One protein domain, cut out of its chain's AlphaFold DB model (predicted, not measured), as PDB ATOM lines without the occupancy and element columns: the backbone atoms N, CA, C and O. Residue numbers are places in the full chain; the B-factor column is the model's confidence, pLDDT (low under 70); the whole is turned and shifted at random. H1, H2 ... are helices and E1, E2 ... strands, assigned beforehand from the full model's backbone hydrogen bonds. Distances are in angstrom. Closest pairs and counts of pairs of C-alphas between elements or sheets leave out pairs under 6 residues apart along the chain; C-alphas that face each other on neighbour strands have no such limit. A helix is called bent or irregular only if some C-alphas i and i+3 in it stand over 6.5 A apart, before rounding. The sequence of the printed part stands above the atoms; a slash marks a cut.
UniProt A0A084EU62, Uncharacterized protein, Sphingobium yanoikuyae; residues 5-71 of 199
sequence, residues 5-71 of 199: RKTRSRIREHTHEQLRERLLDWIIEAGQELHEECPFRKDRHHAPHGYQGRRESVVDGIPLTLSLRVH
ATOM      1  N   ARG A   5     148.882  96.533 140.893       40.03
ATOM      2  CA  ARG A   5     148.773  97.429 139.718       40.03
ATOM      3  C   ARG A   5     148.479  96.697 138.404       40.03
ATOM      4  O   ARG A   5     147.818  97.267 137.545       40.03
ATOM      5  N   LYS A   6     148.924  95.445 138.247       41.94
ATOM      6  CA  LYS A   6     148.807  94.709 136.973       41.94
ATOM      7  C   LYS A   6     147.386  94.182 136.720       41.94
ATOM      8  O   LYS A   6     146.943  94.140 135.580       41.94
ATOM      9  N   THR A   7     146.643  93.861 137.780       42.06
ATOM     10  CA  THR A   7     145.280  93.310 137.698       42.06
ATOM     11  C   THR A   7     144.245  94.354 137.271       42.06
ATOM     12  O   THR A   7     143.348  94.041 136.499       42.06
ATOM     13  N   ARG A   8     144.396  95.619 137.699       44.38
ATOM     14  CA  ARG A   8     143.479  96.710 137.315       44.38
ATOM     15  C   ARG A   8     143.589  97.113 135.841       44.38
ATOM     16  O   ARG A   8     142.566  97.445 135.262       44.38
ATOM     17  N   SER A   9     144.784  97.068 135.239       52.56
ATOM     18  CA  SER A   9     144.967  97.367 133.801       52.56
ATOM     19  C   SER A   9     144.240  96.344 132.933       52.56
ATOM     20  O   SER A   9     143.444  96.708 132.079       52.56
ATOM     21  N   ARG A  10     144.431  95.058 133.252       46.78
ATOM     22  CA  ARG A  10     143.884  93.933 132.486       46.78
ATOM     23  C   ARG A  10     142.357  93.849 132.543       46.78
ATOM     24  O   ARG A  10     141.727  93.551 131.540       46.78
ATOM     25  N   ILE A  11     141.764  94.145 133.704       52.91
ATOM     26  CA  ILE A  11     140.302  94.215 133.856       52.91
ATOM     27  C   ILE A  11     139.745  95.390 133.044       52.91
ATOM     28  O   ILE A  11     138.758  95.225 132.342       52.91
ATOM     29  N   ARG A  12     140.404  96.555 133.087       56.19
ATOM     30  CA  ARG A  12     139.965  97.752 132.358       56.19
ATOM     31  C   ARG A  12     140.025  97.544 130.842       56.19
ATOM     32  O   ARG A  12     139.066  97.877 130.159       56.19
ATOM     33  N   GLU A  13     141.110  96.961 130.338       57.31
ATOM     34  CA  GLU A  13     141.275  96.598 128.923       57.31
ATOM     35  C   GLU A  13     140.174  95.639 128.448       57.31
ATOM     36  O   GLU A  13     139.544  95.897 127.427       57.31
ATOM     37  N   HIS A  14     139.862  94.605 129.235       58.84
ATOM     38  CA  HIS A  14     138.828  93.629 128.884       58.84
ATOM     39  C   HIS A  14     137.408  94.220 128.902       58.84
ATOM     40  O   HIS A  14     136.597  93.919 128.031       58.84
ATOM     41  N   THR A  15     137.107  95.123 129.843       68.25
ATOM     42  CA  THR A  15     135.822  95.847 129.862       68.25
ATOM     43  C   THR A  15     135.670  96.774 128.653       68.25
ATOM     44  O   THR A  15     134.573  96.912 128.120       68.25
ATOM     45  N   HIS A  16     136.758  97.398 128.188       77.75
ATOM     46  CA  HIS A  16     136.730  98.228 126.981       77.75
ATOM     47  C   HIS A  16     136.531  97.405 125.704       77.75
ATOM     48  O   HIS A  16     135.858  97.873 124.788       77.75
ATOM     49  N   GLU A  17     137.092  96.199 125.648       80.31
ATOM     50  CA  GLU A  17     136.928  95.278 124.523       80.31
ATOM     51  C   GLU A  17     135.484  94.775 124.410       80.31
ATOM     52  O   GLU A  17     134.861  94.957 123.368       80.31
ATOM     53  N   GLN A  18     134.902  94.288 125.509       85.25
ATOM     54  CA  GLN A  18     133.500  93.847 125.543       85.25
ATOM     55  C   GLN A  18     132.522  94.982 125.221       85.25
ATOM     56  O   GLN A  18     131.561  94.798 124.477       85.25
ATOM     57  N   LEU A  19     132.768  96.185 125.754       86.94
ATOM     58  CA  LEU A  19     131.965  97.357 125.415       86.94
ATOM     59  C   LEU A  19     132.062  97.670 123.918       86.94
ATOM     60  O   LEU A  19     131.054  97.952 123.279       86.94
ATOM     61  N   ARG A  20     133.270  97.613 123.347       87.62
ATOM     62  CA  ARG A  20     133.485  97.856 121.919       87.62
ATOM     63  C   ARG A  20     132.724  96.853 121.058       87.62
ATOM     64  O   ARG A  20     132.107  97.285 120.094       87.62
ATOM     65  N   GLU A  21     132.762  95.567 121.395       90.75
ATOM     66  CA  GLU A  21     132.010  94.529 120.678       90.75
ATOM     67  C   GLU A  21     130.512  94.836 120.685       90.75
ATOM     68  O   GLU A  21     129.914  94.969 119.625       90.75
ATOM     69  N   ARG A  22     129.933  95.120 121.856       91.06
ATOM     70  CA  ARG A  22     128.499  95.441 121.972       91.06
ATOM     71  C   ARG A  22     128.098  96.705 121.214       91.06
ATOM     72  O   ARG A  22     126.995  96.782 120.675       91.06
ATOM     73  N   LEU A  23     128.975  97.710 121.180       90.62
ATOM     74  CA  LEU A  23     128.764  98.911 120.371       90.62
ATOM     75  C   LEU A  23     128.798  98.588 118.874       90.62
ATOM     76  O   LEU A  23     127.969  99.106 118.131       90.62
ATOM     77  N   LEU A  24     129.747  97.760 118.430       92.00
ATOM     78  CA  LEU A  24     129.860  97.351 117.030       92.00
ATOM     79  C   LEU A  24     128.653  96.521 116.593       92.00
ATOM     80  O   LEU A  24     128.091  96.824 115.544       92.00
ATOM     81  N   ASP A  25     128.230  95.555 117.406       95.12
ATOM     82  CA  ASP A  25     127.061  94.717 117.133       95.12
ATOM     83  C   ASP A  25     125.816  95.581 116.923       95.12
ATOM     84  O   ASP A  25     125.150  95.474 115.895       95.12
ATOM     85  N   TRP A  26     125.571  96.530 117.835       95.69
ATOM     86  CA  TRP A  26     124.445  97.452 117.706       95.69
ATOM     87  C   TRP A  26     124.535  98.331 116.449       95.69
ATOM     88  O   TRP A  26     123.530  98.540 115.773       95.69
ATOM     89  N   ILE A  27     125.723  98.856 116.113       93.75
ATOM     90  CA  ILE A  27     125.912  99.681 114.905       93.75
ATOM     91  C   ILE A  27     125.627  98.866 113.642       93.75
ATOM     92  O   ILE A  27     125.008  99.388 112.714       93.75
ATOM     93  N   ILE A  28     126.094  97.617 113.589       94.88
ATOM     94  CA  ILE A  28     125.914  96.736 112.432       94.88
ATOM     95  C   ILE A  28     124.436  96.386 112.269       94.88
ATOM     96  O   ILE A  28     123.905  96.580 111.180       94.88
ATOM     97  N   GLU A  29     123.769  95.946 113.336       96.50
ATOM     98  CA  GLU A  29     122.345  95.590 113.323       96.50
ATOM     99  C   GLU A  29     121.474  96.791 112.924       96.50
ATOM    100  O   GLU A  29     120.757  96.748 111.925       96.50
ATOM    101  N   ALA A  30     121.622  97.924 113.619       96.12
ATOM    102  CA  ALA A  30     120.873  99.140 113.308       96.12
ATOM    103  C   ALA A  30     121.179  99.671 111.896       96.12
ATOM    104  O   ALA A  30     120.305 100.225 111.228       96.12
ATOM    105  N   GLY A  31     122.425  99.527 111.436       94.12
ATOM    106  CA  GLY A  31     122.840  99.903 110.089       94.12
ATOM    107  C   GLY A  31     122.221  99.016 109.010       94.12
ATOM    108  O   GLY A  31     121.809  99.536 107.974       94.12
ATOM    109  N   GLN A  32     122.119  97.708 109.260       94.62
ATOM    110  CA  GLN A  32     121.461  96.750 108.371       94.62
ATOM    111  C   GLN A  32     119.975  97.065 108.232       94.62
ATOM    112  O   GLN A  32     119.513  97.231 107.108       94.62
ATOM    113  N   GLU A  33     119.256  97.270 109.338       95.62
ATOM    114  CA  GLU A  33     117.838  97.647 109.292       95.62
ATOM    115  C   GLU A  33     117.610  98.938 108.488       95.62
ATOM    116  O   GLU A  33     116.741  99.011 107.619       95.62
ATOM    117  N   LEU A  34     118.427  99.970 108.737       94.19
ATOM    118  CA  LEU A  34     118.338 101.239 108.009       94.19
ATOM    119  C   LEU A  34     118.643 101.070 106.514       94.19
ATOM    120  O   LEU A  34     118.048 101.763 105.684       94.19
ATOM    121  N   HIS A  35     119.573 100.177 106.169       91.44
ATOM    122  CA  HIS A  35     119.896  99.857 104.784       91.44
ATOM    123  C   HIS A  35     118.774  99.068 104.105       91.44
ATOM    124  O   HIS A  35     118.443  99.371 102.965       91.44
ATOM    125  N   GLU A  36     118.141  98.115 104.785       93.75
ATOM    126  CA  GLU A  36     116.990  97.374 104.256       93.75
ATOM    127  C   GLU A  36     115.800  98.299 103.960       93.75
ATOM    128  O   GLU A  36     115.134  98.154 102.933       93.75
ATOM    129  N   GLU A  37     115.579  99.316 104.799       91.88
ATOM    130  CA  GLU A  37     114.571 100.362 104.571       91.88
ATOM    131  C   GLU A  37     114.905 101.253 103.354       91.88
ATOM    132  O   GLU A  37     114.014 101.790 102.680       91.88
ATOM    133  N   CYS A  38     116.192 101.428 103.042       89.50
ATOM    134  CA  CYS A  38     116.659 102.272 101.945       89.50
ATOM    135  C   CYS A  38     117.944 101.729 101.284       89.50
ATOM    136  O   CYS A  38     119.019 102.319 101.441       89.50
ATOM    137  N   PRO A  39     117.840 100.660 100.472       87.00
ATOM    138  CA  PRO A  39     119.021  99.985  99.927       87.00
ATOM    139  C   PRO A  39     119.676 100.769  98.788       87.00
ATOM    140  O   PRO A  39     120.863 100.618  98.506       87.00
ATOM    141  N   PHE A  40     118.897 101.632  98.136       83.88
ATOM    142  CA  PHE A  40     119.323 102.401  96.978       83.88
ATOM    143  C   PHE A  40     119.163 103.892  97.209       83.88
ATOM    144  O   PHE A  40     118.266 104.360  97.920       83.88
ATOM    145  N   ARG A  41     120.007 104.646  96.510       80.25
ATOM    146  CA  ARG A  41     119.908 106.092  96.448       80.25
ATOM    147  C   ARG A  41     118.551 106.515  95.890       80.25
ATOM    148  O   ARG A  41     118.041 105.938  94.933       80.25
ATOM    149  N   LYS A  42     117.965 107.541  96.506       83.75
ATOM    150  CA  LYS A  42     116.672 108.087  96.094       83.75
ATOM    151  C   LYS A  42     116.836 109.026  94.901       83.75
ATOM    152  O   LYS A  42     117.773 109.822  94.849       83.75
ATOM    153  N   ASP A  43     115.902 108.917  93.965       76.81
ATOM    154  CA  ASP A  43     115.799 109.742  92.764       76.81
ATOM    155  C   ASP A  43     114.809 110.897  92.984       76.81
ATOM    156  O   ASP A  43     113.798 110.740  93.674       76.81
ATOM    157  N   ARG A  44     115.079 112.061  92.380       79.81
ATOM    158  CA  ARG A  44     114.259 113.271  92.553       79.81
ATOM    159  C   ARG A  44     112.815 113.090  92.075       79.81
ATOM    160  O   ARG A  44     111.917 113.707  92.642       79.81
ATOM    161  N   HIS A  45     112.592 112.296  91.034       77.88
ATOM    162  CA  HIS A  45     111.285 112.118  90.407       77.88
ATOM    163  C   HIS A  45     110.404 111.116  91.156       77.88
ATOM    164  O   HIS A  45     109.184 111.227  91.103       77.88
ATOM    165  N   HIS A  46     111.012 110.180  91.886       70.81
ATOM    166  CA  HIS A  46     110.299 109.098  92.571       70.81
ATOM    167  C   HIS A  46     110.262 109.267  94.098       70.81
ATOM    168  O   HIS A  46     109.356 108.765  94.755       70.81
ATOM    169  N   ALA A  47     111.227 109.989  94.672       76.75
ATOM    170  CA  ALA A  47     111.331 110.252  96.104       76.75
ATOM    171  C   ALA A  47     111.918 111.660  96.343       76.75
ATOM    172  O   ALA A  47     113.071 111.802  96.769       76.75
ATOM    173  N   PRO A  48     111.130 112.725  96.090       79.06
ATOM    174  CA  PRO A  48     111.611 114.109  96.119       79.06
ATOM    175  C   PRO A  48     112.086 114.567  97.503       79.06
ATOM    176  O   PRO A  48     112.865 115.515  97.589       79.06
ATOM    177  N   HIS A  49     111.658 113.895  98.572       83.88
ATOM    178  CA  HIS A  49     112.074 114.175  99.949       83.88
ATOM    179  C   HIS A  49     113.250 113.306 100.424       83.88
ATOM    180  O   HIS A  49     113.714 113.464 101.552       83.88
ATOM    181  N   GLY A  50     113.756 112.404  99.575       87.19
ATOM    182  CA  GLY A  50     114.791 111.448  99.951       87.19
ATOM    183  C   GLY A  50     114.308 110.440 100.996       87.19
ATOM    184  O   GLY A  50     113.142 110.052 101.021       87.19
ATOM    185  N   TYR A  51     115.233 109.998 101.838       88.81
ATOM    186  CA  TYR A  51     115.006 109.087 102.946       88.81
ATOM    187  C   TYR A  51     115.763 109.568 104.184       88.81
ATOM    188  O   TYR A  51     116.903 110.035 104.092       88.81
ATOM    189  N   GLN A  52     115.124 109.436 105.342       90.56
ATOM    190  CA  GLN A  52     115.730 109.687 106.637       90.56
ATOM    191  C   GLN A  52     115.251 108.622 107.621       90.56
ATOM    192  O   GLN A  52     114.074 108.589 107.973       90.56
ATOM    193  N   GLY A  53     116.175 107.786 108.077       92.62
ATOM    194  CA  GLY A  53     115.946 106.792 109.116       92.62
ATOM    195  C   GLY A  53     116.783 107.093 110.354       92.62
ATOM    196  O   GLY A  53     117.853 107.704 110.270       92.62
ATOM    197  N   ARG A  54     116.287 106.679 111.520       95.69
ATOM    198  CA  ARG A  54     116.959 106.857 112.811       95.69
ATOM    199  C   ARG A  54     116.771 105.616 113.673       95.69
ATOM    200  O   ARG A  54     115.682 105.046 113.690       95.69
ATOM    201  N   ARG A  55     117.820 105.241 114.401       96.69
ATOM    202  CA  ARG A  55     117.812 104.235 115.464       96.69
ATOM    203  C   ARG A  55     118.426 104.817 116.720       96.69
ATOM    204  O   ARG A  55     119.412 105.551 116.657       96.69
ATOM    205  N   GLU A  56     117.824 104.494 117.850       96.00
ATOM    206  CA  GLU A  56     118.268 104.931 119.166       96.00
ATOM    207  C   GLU A  56     118.344 103.728 120.088       96.00
ATOM    208  O   GLU A  56     117.504 102.834 120.019       96.00
ATOM    209  N   SER A  57     119.357 103.706 120.941       95.06
ATOM    210  CA  SER A  57     119.493 102.681 121.970       95.06
ATOM    211  C   SER A  57     120.392 103.178 123.093       95.06
ATOM    212  O   SER A  57     120.974 104.263 123.024       95.06
ATOM    213  N   VAL A  58     120.509 102.369 124.138       93.00
ATOM    214  CA  VAL A  58     121.444 102.574 125.237       93.00
ATOM    215  C   VAL A  58     122.279 101.307 125.382       93.00
ATOM    216  O   VAL A  58     121.752 100.253 125.728       93.00
ATOM    217  N   VAL A  59     123.588 101.414 125.152       90.75
ATOM    218  CA  VAL A  59     124.542 100.311 125.351       90.75
ATOM    219  C   VAL A  59     125.417 100.662 126.545       90.75
ATOM    220  O   VAL A  59     126.129 101.662 126.519       90.75
ATOM    221  N   ASP A  60     125.314  99.881 127.623       86.56
ATOM    222  CA  ASP A  60     126.054 100.096 128.877       86.56
ATOM    223  C   ASP A  60     125.972 101.535 129.415       86.56
ATOM    224  O   ASP A  60     126.950 102.134 129.860       86.56
ATOM    225  N   GLY A  61     124.764 102.107 129.365       85.25
ATOM    226  CA  GLY A  61     124.482 103.464 129.840       85.25
ATOM    227  C   GLY A  61     124.901 104.578 128.877       85.25
ATOM    228  O   GLY A  61     124.661 105.748 129.173       85.25
ATOM    229  N   ILE A  62     125.488 104.247 127.723       85.12
ATOM    230  CA  ILE A  62     125.837 105.211 126.679       85.12
ATOM    231  C   ILE A  62     124.641 105.350 125.729       85.12
ATOM    232  O   ILE A  62     124.306 104.381 125.045       85.12
ATOM    233  N   PRO A  63     123.985 106.524 125.656       89.62
ATOM    234  CA  PRO A  63     122.935 106.759 124.676       89.62
ATOM    235  C   PRO A  63     123.549 106.870 123.279       89.62
ATOM    236  O   PRO A  63     124.457 107.674 123.047       89.62
ATOM    237  N   LEU A  64     123.037 106.075 122.348       91.75
ATOM    238  CA  LEU A  64     123.482 106.024 120.964       91.75
ATOM    239  C   LEU A  64     122.369 106.478 120.028       91.75
ATOM    240  O   LEU A  64     121.182 106.243 120.260       91.75
ATOM    241  N   THR A  65     122.767 107.121 118.938       93.19
ATOM    242  CA  THR A  65     121.876 107.473 117.838       93.19
ATOM    243  C   THR A  65     122.602 107.208 116.531       93.19
ATOM    244  O   THR A  65     123.684 107.747 116.309       93.19
ATOM    245  N   LEU A  66     121.996 106.397 115.670       94.06
ATOM    246  CA  LEU A  66     122.444 106.164 114.304       94.06
ATOM    247  C   LEU A  66     121.386 106.733 113.365       94.06
ATOM    248  O   LEU A  66     120.194 106.490 113.543       94.06
ATOM    249  N   SER A  67     121.810 107.513 112.379       92.25
ATOM    250  CA  SER A  67     120.907 108.092 111.390       92.25
ATOM    251  C   SER A  67     121.437 107.853 109.991       92.25
ATOM    252  O   SER A  67     122.589 108.188 109.713       92.25
ATOM    253  N   LEU A  68     120.577 107.348 109.112       90.44
ATOM    254  CA  LEU A  68     120.834 107.274 107.682       90.44
ATOM    255  C   LEU A  68     120.035 108.381 107.001       90.44
ATOM    256  O   LEU A  68     118.812 108.435 107.125       90.44
ATOM    257  N   ARG A  69     120.725 109.256 106.273       87.69
ATOM    258  CA  ARG A  69     120.106 110.250 105.401       87.69
ATOM    259  C   ARG A  69     120.548 109.966 103.976       87.69
ATOM    260  O   ARG A  69     121.735 109.813 103.725       87.69
ATOM    261  N   VAL A  70     119.584 109.885 103.070       84.88
ATOM    262  CA  VAL A  70     119.825 109.692 101.642       84.88
ATOM    263  C   VAL A  70     118.981 110.709 100.903       84.88
ATOM    264  O   VAL A  70     117.758 110.589 100.849       84.88
ATOM    265  N   HIS A  71     119.613 111.723 100.325       82.38
ATOM    266  CA  HIS A  71     118.900 112.739  99.559       82.38
ATOM    267  C   HIS A  71     119.483 112.878  98.153       82.38
ATOM    268  O   HIS A  71     120.696 112.872  97.961       82.38
TER     269      HIS A  71
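Overview. This is residues 5 to 71 of the 199 residues of an uncharacterized protein of Sphingobium yanoikuyae (UniProt A0A084EU62). One long helix, H1, is packed along residues 19 to 37 by a hairpin of two strands, E1 and E2, while its residues 5 to 18 stick out alone as an arm. A long loop, residues 38 to 50, lies beyond the last residue of H1 and leads back into the hairpin. The printed part has 67 residues with one named helix and two named strands, in the order H1, E1, E2; the sheet has the order E1 - E2 and is antiparallel, and the class is mixed, helices and strands. The whole is extended, with a radius of gyration of the C-alphas of 17.6 A and spans of 64 by 18 by 14 A.

Arrangement. H1, residues 5 to 37, is not bent, and 27 of its 29 O i to N i+4 pairs are within hydrogen-bond range. Its closest C-alphas to E1, residues 51 to 59, are those of Leu 34 and Gly 53, 6.1 A apart. Its closest to E2, residues 62 to 70, are those of Leu 34 and Leu 68, 6.5 A apart. E1 and E2 form a hairpin, antiparallel at 167 degrees between directions. N 55 and O 66 are 2.8 A apart and N 64 and O 57 also 2.8 A, both within hydrogen-bond range.

Along the chain. H1 begins at C-alpha 5 (148.773, 97.429, 139.718) and ends at C-alpha 37 (114.571, 100.362, 104.571), 49.1 A away. E1 is 25.9 A long from first to last C-alpha. E2 is 26.1 A long and ends at C-alpha 70 (119.825, 109.692, 101.642).

Size, cuts and confidence. The C-alphas of Arg 5 and His 45, the two farthest apart, are 63.7 A apart. The printed part has no cut. The link from H1 to E1 is long, and that from E1 to E2 is tight. Residues 5 to 15 have pLDDT under 70; the mean of the printed part is 82.5.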